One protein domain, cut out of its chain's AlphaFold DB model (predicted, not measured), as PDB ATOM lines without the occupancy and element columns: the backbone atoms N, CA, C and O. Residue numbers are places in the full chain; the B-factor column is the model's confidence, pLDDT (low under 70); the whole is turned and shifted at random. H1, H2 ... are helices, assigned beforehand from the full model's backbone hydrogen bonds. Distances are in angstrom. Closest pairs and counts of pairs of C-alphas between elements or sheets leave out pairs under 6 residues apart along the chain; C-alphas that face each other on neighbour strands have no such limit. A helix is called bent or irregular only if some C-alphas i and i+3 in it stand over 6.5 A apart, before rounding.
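This is residues 135 to 183 of the 183 residues of the protein "Permease" of Candidatus Borrelia tachyglossi (UniProt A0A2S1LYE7). Three helices are joined end to end into an open, three-sided frame: H2 makes the base, H1 turns off from its first end and H3, the longest, from its last end, and the space between H1 and H3 is left empty. Residues 171 to 183, most of H3 and the end after it, stick out free as the longer arm, while residues 135 to 140 lead into H1 at the other side. The printed part has 49 residues, with three named helices in the order H1, H2, H3 and no named strand, and the class is all helix. The whole is loose, with a radius of gyration of the C-alphas of 12.9 A, and the C-alphas span 33 by 28 by 16 A.

The printed part begins at Arg 135, with its C-alpha at (-29.283, -39.942, 44.904), and residues 135 to 140 come before the first named helix. H1 is residues 141 to 149, from C-alpha 141 at (-17.503, -33.782, 37.205), and is 12.5 A from first to last C-alpha. H2 is residues 151 to 164 and is 19.9 A long in the same measure. H3 is residues 166 to 181, 16 residues and 22.6 A long, and ends with C-alpha 181 at (-11.510, -55.759, 47.985). Residues 182 and 183 follow it.

H1 and H2 are close but not clearly touching, with 2 pairs of C-alphas within 8 A; their closest C-alphas, those of Phe 147 and Ala 154, are 6.2 A apart. Their lines are about perpendicular, at 86 degrees. A tight link of one residue, His 150, joins them. H2 and H3 are also close but not clearly touching, and their closest C-alphas, those of Ile 161 and Leu 169, are 6.9 A apart. Their lines are about perpendicular, at 75 degrees. Their link is tight as well, with Lys 165 alone between them. H1 and H3 are apart. In H1, H2 and H3 every O i to N i+4 pair is within hydrogen-bond range, and no helix is bent or irregular.

The two C-alphas farthest apart are those of Lys 152 and Asn 182, at 33.9 A, and those of Arg 135 and Lys 183, the first and last printed, are 24.1 A apart. Three stretches stand free: residues 148 to 153, of which 151 to 153 belong to H2; residues 163 to 168, of which 166 to 168 belong to H3; and residues 171 to 183, of which 171 to 181 belong to H3. The printed part has no cut and no long link, and it ends at the chain's last residue, Lys 183. The mean pLDDT of the printed part is 88.9, and the model's confidence is under 70 at residues 182 to 183.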
ATOM      1  N   ARG A 135     -30.340 -40.966  44.864       81.88
ATOM      2  CA  ARG A 135     -29.283 -39.942  44.904       81.88
ATOM      3  C   ARG A 135     -27.921 -40.611  44.788       81.88
ATOM      4  O   ARG A 135     -27.579 -41.437  45.625       81.88
ATOM      5  N   PHE A 136     -27.148 -40.210  43.785       83.56
ATOM      6  CA  PHE A 136     -25.792 -40.699  43.556       83.56
ATOM      7  C   PHE A 136     -24.791 -39.552  43.620       83.56
ATOM      8  O   PHE A 136     -25.101 -38.429  43.221       83.56
ATOM      9  N   GLN A 137     -23.578 -39.858  44.070       86.12
ATOM     10  CA  GLN A 137     -22.433 -38.967  43.951       86.12
ATOM     11  C   GLN A 137     -21.476 -39.551  42.912       86.12
ATOM     12  O   GLN A 137     -20.847 -40.584  43.139       86.12
ATOM     13  N   LEU A 138     -21.396 -38.903  41.752       87.88
ATOM     14  CA  LEU A 138     -20.463 -39.283  40.698       87.88
ATOM     15  C   LEU A 138     -19.091 -38.673  40.997       87.88
ATOM     16  O   LEU A 138     -18.999 -37.518  41.401       87.88
ATOM     17  N   LYS A 139     -18.024 -39.456  40.806       87.38
ATOM     18  CA  LYS A 139     -16.641 -39.003  41.051       87.38
ATOM     19  C   LYS A 139     -16.116 -38.066  39.961       87.38
ATOM     20  O   LYS A 139     -15.238 -37.259  40.232       87.38
ATOM     21  N   SER A 140     -16.631 -38.200  38.739       92.19
ATOM     22  CA  SER A 140     -16.254 -37.371  37.595       92.19
ATOM     23  C   SER A 140     -17.244 -36.224  37.427       92.19
ATOM     24  O   SER A 140     -18.448 -36.451  37.276       92.19
ATOM     25  N   GLU A 141     -16.721 -35.001  37.411       91.38
ATOM     26  CA  GLU A 141     -17.503 -33.782  37.205       91.38
ATOM     27  C   GLU A 141     -18.152 -33.747  35.814       91.38
ATOM     28  O   GLU A 141     -19.318 -33.377  35.677       91.38
ATOM     29  N   VAL A 142     -17.448 -34.249  34.795       93.94
ATOM     30  CA  VAL A 142     -17.958 -34.352  33.419       93.94
ATOM     31  C   VAL A 142     -19.152 -35.305  33.353       93.94
ATOM     32  O   VAL A 142     -20.189 -34.975  32.778       93.94
ATOM     33  N   CYS A 143     -19.048 -36.474  33.995       91.06
ATOM     34  CA  CYS A 143     -20.157 -37.426  34.055       91.06
ATOM     35  C   CYS A 143     -21.349 -36.845  34.825       91.06
ATOM     36  O   CYS A 143     -22.496 -37.043  34.428       91.06
ATOM     37  N   TYR A 144     -21.085 -36.116  35.914       91.69
ATOM     38  CA  TYR A 144     -22.127 -35.438  36.679       91.69
ATOM     39  C   TYR A 144     -22.884 -34.411  35.837       91.69
ATOM     40  O   TYR A 144     -24.113 -34.459  35.809       91.69
ATOM     41  N   ALA A 145     -22.177 -33.525  35.130       93.25
ATOM     42  CA  ALA A 145     -22.795 -32.513  34.278       93.25
ATOM     43  C   ALA A 145     -23.694 -33.152  33.208       93.25
ATOM     44  O   ALA A 145     -24.870 -32.803  33.102       93.25
ATOM     45  N   TYR A 146     -23.184 -34.172  32.512       94.00
ATOM     46  CA  TYR A 146     -23.927 -34.881  31.472       94.00
ATOM     47  C   TYR A 146     -25.221 -35.525  31.997       94.00
ATOM     48  O   TYR A 146     -26.313 -35.277  31.485       94.00
ATOM     49  N   PHE A 147     -25.148 -36.331  33.063       90.69
ATOM     50  CA  PHE A 147     -26.344 -37.003  33.589       90.69
ATOM     51  C   PHE A 147     -27.303 -36.053  34.315       90.69
ATOM     52  O   PHE A 147     -28.501 -36.338  34.385       90.69
ATOM     53  N   LYS A 148     -26.817 -34.910  34.814       89.44
ATOM     54  CA  LYS A 148     -27.661 -33.841  35.361       89.44
ATOM     55  C   LYS A 148     -28.506 -33.173  34.277       89.44
ATOM     56  O   LYS A 148     -29.668 -32.868  34.532       89.44
ATOM     57  N   GLU A 149     -27.961 -32.971  33.081       93.56
ATOM     58  CA  GLU A 149     -28.724 -32.460  31.932       93.56
ATOM     59  C   GLU A 149     -29.677 -33.523  31.357       93.56
ATOM     60  O   GLU A 149     -30.755 -33.202  30.852       93.56
ATOM     61  N   HIS A 150     -29.342 -34.805  31.521       92.56
ATOM     62  CA  HIS A 150     -30.077 -35.932  30.944       92.56
ATOM     63  C   HIS A 150     -30.693 -36.885  31.987       92.56
ATOM     64  O   HIS A 150     -30.646 -38.106  31.837       92.56
ATOM     65  N   ILE A 151     -31.345 -36.349  33.024       89.25
ATOM     66  CA  ILE A 151     -31.897 -37.147  34.143       89.25
ATOM     67  C   ILE A 151     -32.849 -38.260  33.670       89.25
ATOM     68  O   ILE A 151     -32.761 -39.391  34.144       89.25
ATOM     69  N   LYS A 152     -33.735 -37.976  32.706       89.94
ATOM     70  CA  LYS A 152     -34.675 -38.981  32.168       89.94
ATOM     71  C   LYS A 152     -33.954 -40.140  31.474       89.94
ATOM     72  O   LYS A 152     -34.400 -41.279  31.572       89.94
ATOM     73  N   LEU A 153     -32.845 -39.845  30.793       91.62
ATOM     74  CA  LEU A 153     -32.013 -40.855  30.145       91.62
ATOM     75  C   LEU A 153     -31.314 -41.723  31.189       91.62
ATOM     76  O   LEU A 153     -31.278 -42.934  31.021       91.62
ATOM     77  N   ALA A 154     -30.816 -41.128  32.278       90.75
ATOM     78  CA  ALA A 154     -30.219 -41.881  33.379       90.75
ATOM     79  C   ALA A 154     -31.225 -42.864  34.003       90.75
ATOM     80  O   ALA A 154     -30.908 -44.039  34.172       90.75
ATOM     81  N   SER A 155     -32.452 -42.411  34.286       88.38
ATOM     82  CA  SER A 155     -33.521 -43.280  34.801       88.38
ATOM     83  C   SER A 155     -33.847 -44.421  33.836       88.38
ATOM     84  O   SER A 155     -33.848 -45.580  34.240       88.38
ATOM     85  N   PHE A 156     -34.038 -44.107  32.552       92.12
ATOM     86  CA  PHE A 156     -34.304 -45.110  31.520       92.12
ATOM     87  C   PHE A 156     -33.164 -46.127  31.378       92.12
ATOM     88  O   PHE A 156     -33.410 -47.321  31.228       92.12
ATOM     89  N   LEU A 157     -31.913 -45.664  31.428       92.19
ATOM     90  CA  LEU A 157     -30.735 -46.518  31.327       92.19
ATOM     91  C   LEU A 157     -30.695 -47.535  32.473       92.19
ATOM     92  O   LEU A 157     -30.504 -48.719  32.213       92.19
ATOM     93  N   LEU A 158     -30.912 -47.085  33.713       90.19
ATOM     94  CA  LEU A 158     -30.915 -47.953  34.894       90.19
ATOM     95  C   LEU A 158     -32.005 -49.028  34.807       90.19
ATOM     96  O   LEU A 158     -31.727 -50.203  35.035       90.19
ATOM     97  N   GLU A 159     -33.222 -48.642  34.418       91.19
ATOM     98  CA  GLU A 159     -34.330 -49.586  34.233       91.19
ATOM     99  C   GLU A 159     -34.038 -50.586  33.107       91.19
ATOM    100  O   GLU A 159     -34.197 -51.793  33.283       91.19
ATOM    101  N   LYS A 160     -33.544 -50.108  31.960       92.75
ATOM    102  CA  LYS A 160     -33.242 -50.962  30.806       92.75
ATOM    103  C   LYS A 160     -32.126 -51.962  31.097       92.75
ATOM    104  O   LYS A 160     -32.229 -53.114  30.679       92.75
ATOM    105  N   ILE A 161     -31.067 -51.542  31.789       93.38
ATOM    106  CA  ILE A 161     -29.974 -52.445  32.171       93.38
ATOM    107  C   ILE A 161     -30.518 -53.546  33.079       93.38
ATOM    108  O   ILE A 161     -30.310 -54.722  32.792       93.38
ATOM    109  N   TYR A 162     -31.278 -53.176  34.111       90.06
ATOM    110  CA  TYR A 162     -31.841 -54.145  35.043       90.06
ATOM    111  C   TYR A 162     -32.792 -55.142  34.358       90.06
ATOM    112  O   TYR A 162     -32.711 -56.343  34.606       90.06
ATOM    113  N   CYS A 163     -33.669 -54.665  33.469       90.62
ATOM    114  CA  CYS A 163     -34.674 -55.510  32.822       90.62
ATOM    115  C   CYS A 163     -34.140 -56.346  31.652       90.62
ATOM    116  O   CYS A 163     -34.678 -57.417  31.388       90.62
ATOM    117  N   SER A 164     -33.142 -55.860  30.908       90.94
ATOM    118  CA  SER A 164     -32.725 -56.479  29.638       90.94
ATOM    119  C   SER A 164     -31.284 -56.979  29.616       90.94
ATOM    120  O   SER A 164     -30.930 -57.723  28.707       90.94
ATOM    121  N   LYS A 165     -30.435 -56.556  30.556       90.31
ATOM    122  CA  LYS A 165     -28.998 -56.871  30.574       90.31
ATOM    123  C   LYS A 165     -28.531 -57.274  31.971       90.31
ATOM    124  O   LYS A 165     -27.549 -56.747  32.484       90.31
ATOM    125  N   LYS A 166     -29.265 -58.197  32.589       89.50
ATOM    126  CA  LYS A 166     -29.015 -58.610  33.970       89.50
ATOM    127  C   LYS A 166     -27.667 -59.319  34.145       89.50
ATOM    128  O   LYS A 166     -26.939 -58.970  35.058       89.50
ATOM    129  N   GLU A 167     -27.311 -60.224  33.236       90.25
ATOM    130  CA  GLU A 167     -26.022 -60.942  33.266       90.25
ATOM    131  C   GLU A 167     -24.837 -59.968  33.182       90.25
ATOM    132  O   GLU A 167     -23.938 -59.985  34.010       90.25
ATOM    133  N   TRP A 168     -24.903 -59.011  32.255       92.25
ATOM    134  CA  TRP A 168     -23.897 -57.953  32.144       92.25
ATOM    135  C   TRP A 168     -23.835 -57.046  33.386       92.25
ATOM    136  O   TRP A 168     -22.770 -56.567  33.770       92.25
ATOM    137  N   LEU A 169     -24.974 -56.793  34.041       92.06
ATOM    138  CA  LEU A 169     -24.993 -56.063  35.309       92.06
ATOM    139  C   LEU A 169     -24.303 -56.863  36.427       92.06
ATOM    140  O   LEU A 169     -23.634 -56.261  37.262       92.06
ATOM    141  N   GLU A 170     -24.454 -58.189  36.445       92.19
ATOM    142  CA  GLU A 170     -23.789 -59.078  37.405       92.19
ATOM    143  C   GLU A 170     -22.264 -59.069  37.212       92.19
ATOM    144  O   GLU A 170     -21.541 -58.947  38.201       92.19
ATOM    145  N   GLU A 171     -21.776 -59.061  35.966       93.31
ATOM    146  CA  GLU A 171     -20.348 -58.883  35.647       93.31
ATOM    147  C   GLU A 171     -19.801 -57.560  36.210       93.31
ATOM    148  O   GLU A 171     -18.796 -57.546  36.921       93.31
ATOM    149  N   ILE A 172     -20.507 -56.444  35.986       92.12
ATOM    150  CA  ILE A 172     -20.104 -55.128  36.514       92.12
ATOM    151  C   ILE A 172     -20.090 -55.109  38.046       92.12
ATOM    152  O   ILE A 172     -19.229 -54.471  38.656       92.12
ATOM    153  N   ILE A 173     -21.061 -55.766  38.689       91.94
ATOM    154  CA  ILE A 173     -21.107 -55.865  40.153       91.94
ATOM    155  C   ILE A 173     -19.880 -56.624  40.663       91.94
ATOM    156  O   ILE A 173     -19.271 -56.193  41.643       91.94
ATOM    157  N   GLN A 174     -19.493 -57.709  39.993       93.12
ATOM    158  CA  GLN A 174     -18.312 -58.478  40.364       93.12
ATOM    159  C   GLN A 174     -17.030 -57.645  40.226       93.12
ATOM    160  O   GLN A 174     -16.270 -57.547  41.190       93.12
ATOM    161  N   GLU A 175     -16.835 -56.956  39.097       92.69
ATOM    162  CA  GLU A 175     -15.700 -56.040  38.903       92.69
ATOM    163  C   GLU A 175     -15.645 -54.955  39.994       92.69
ATOM    164  O   GLU A 175     -14.580 -54.614  40.517       92.69
ATOM    165  N   PHE A 176     -16.804 -54.408  40.374       91.19
ATOM    166  CA  PHE A 176     -16.893 -53.394  41.420       91.19
ATOM    167  C   PHE A 176     -16.471 -53.925  42.801       91.19
ATOM    168  O   PHE A 176     -15.755 -53.227  43.526       91.19
ATOM    169  N   GLU A 177     -16.883 -55.139  43.171       92.25
ATOM    170  CA  GLU A 177     -16.508 -55.759  44.450       92.25
ATOM    171  C   GLU A 177     -15.027 -56.173  44.486       92.25
ATOM    172  O   GLU A 177     -14.366 -56.026  45.521       92.25
ATOM    173  N   GLU A 178     -14.456 -56.600  43.357       92.19
ATOM    174  CA  GLU A 178     -13.018 -56.874  43.228       92.19
ATOM    175  C   GLU A 178     -12.182 -55.596  43.422       92.19
ATOM    176  O   GLU A 178     -11.205 -55.580  44.176       92.19
ATOM    177  N   LEU A 179     -12.608 -54.477  42.827       87.69
ATOM    178  CA  LEU A 179     -11.982 -53.163  43.027       87.69
ATOM    179  C   LEU A 179     -12.125 -52.634  44.461       87.69
ATOM    180  O   LEU A 179     -11.310 -51.820  44.906       87.69
ATOM    181  N   ARG A 180     -13.169 -53.056  45.179       82.19
ATOM    182  CA  ARG A 180     -13.391 -52.701  46.584       82.19
ATOM    183  C   ARG A 180     -12.547 -53.550  47.532       82.19
ATOM    184  O   ARG A 180     -12.120 -53.025  48.553       82.19
ATOM    185  N   SER A 181     -12.309 -54.815  47.189       75.31
ATOM    186  CA  SER A 181     -11.510 -55.759  47.985       75.31
ATOM    187  C   SER A 181      -9.999 -55.524  47.855       75.31
ATOM    188  O   SER A 181      -9.248 -55.856  48.764       75.31
ATOM    189  N   ASN A 182      -9.556 -54.909  46.754       59.19
ATOM    190  CA  ASN A 182      -8.155 -54.538  46.501       59.19
ATOM    191  C   ASN A 182      -7.765 -53.141  47.040       59.19
ATOM    192  O   ASN A 182      -6.775 -52.556  46.593       59.19
ATOM    193  N   LYS A 183      -8.548 -52.586  47.967       53.06
ATOM    194  CA  LYS A 183      -8.331 -51.285  48.612       53.06
ATOM    195  C   LYS A 183      -8.244 -51.426  50.119       53.06
ATOM    196  O   LYS A 183      -7.439 -50.666  50.700       53.06
TER     197      LYS A 183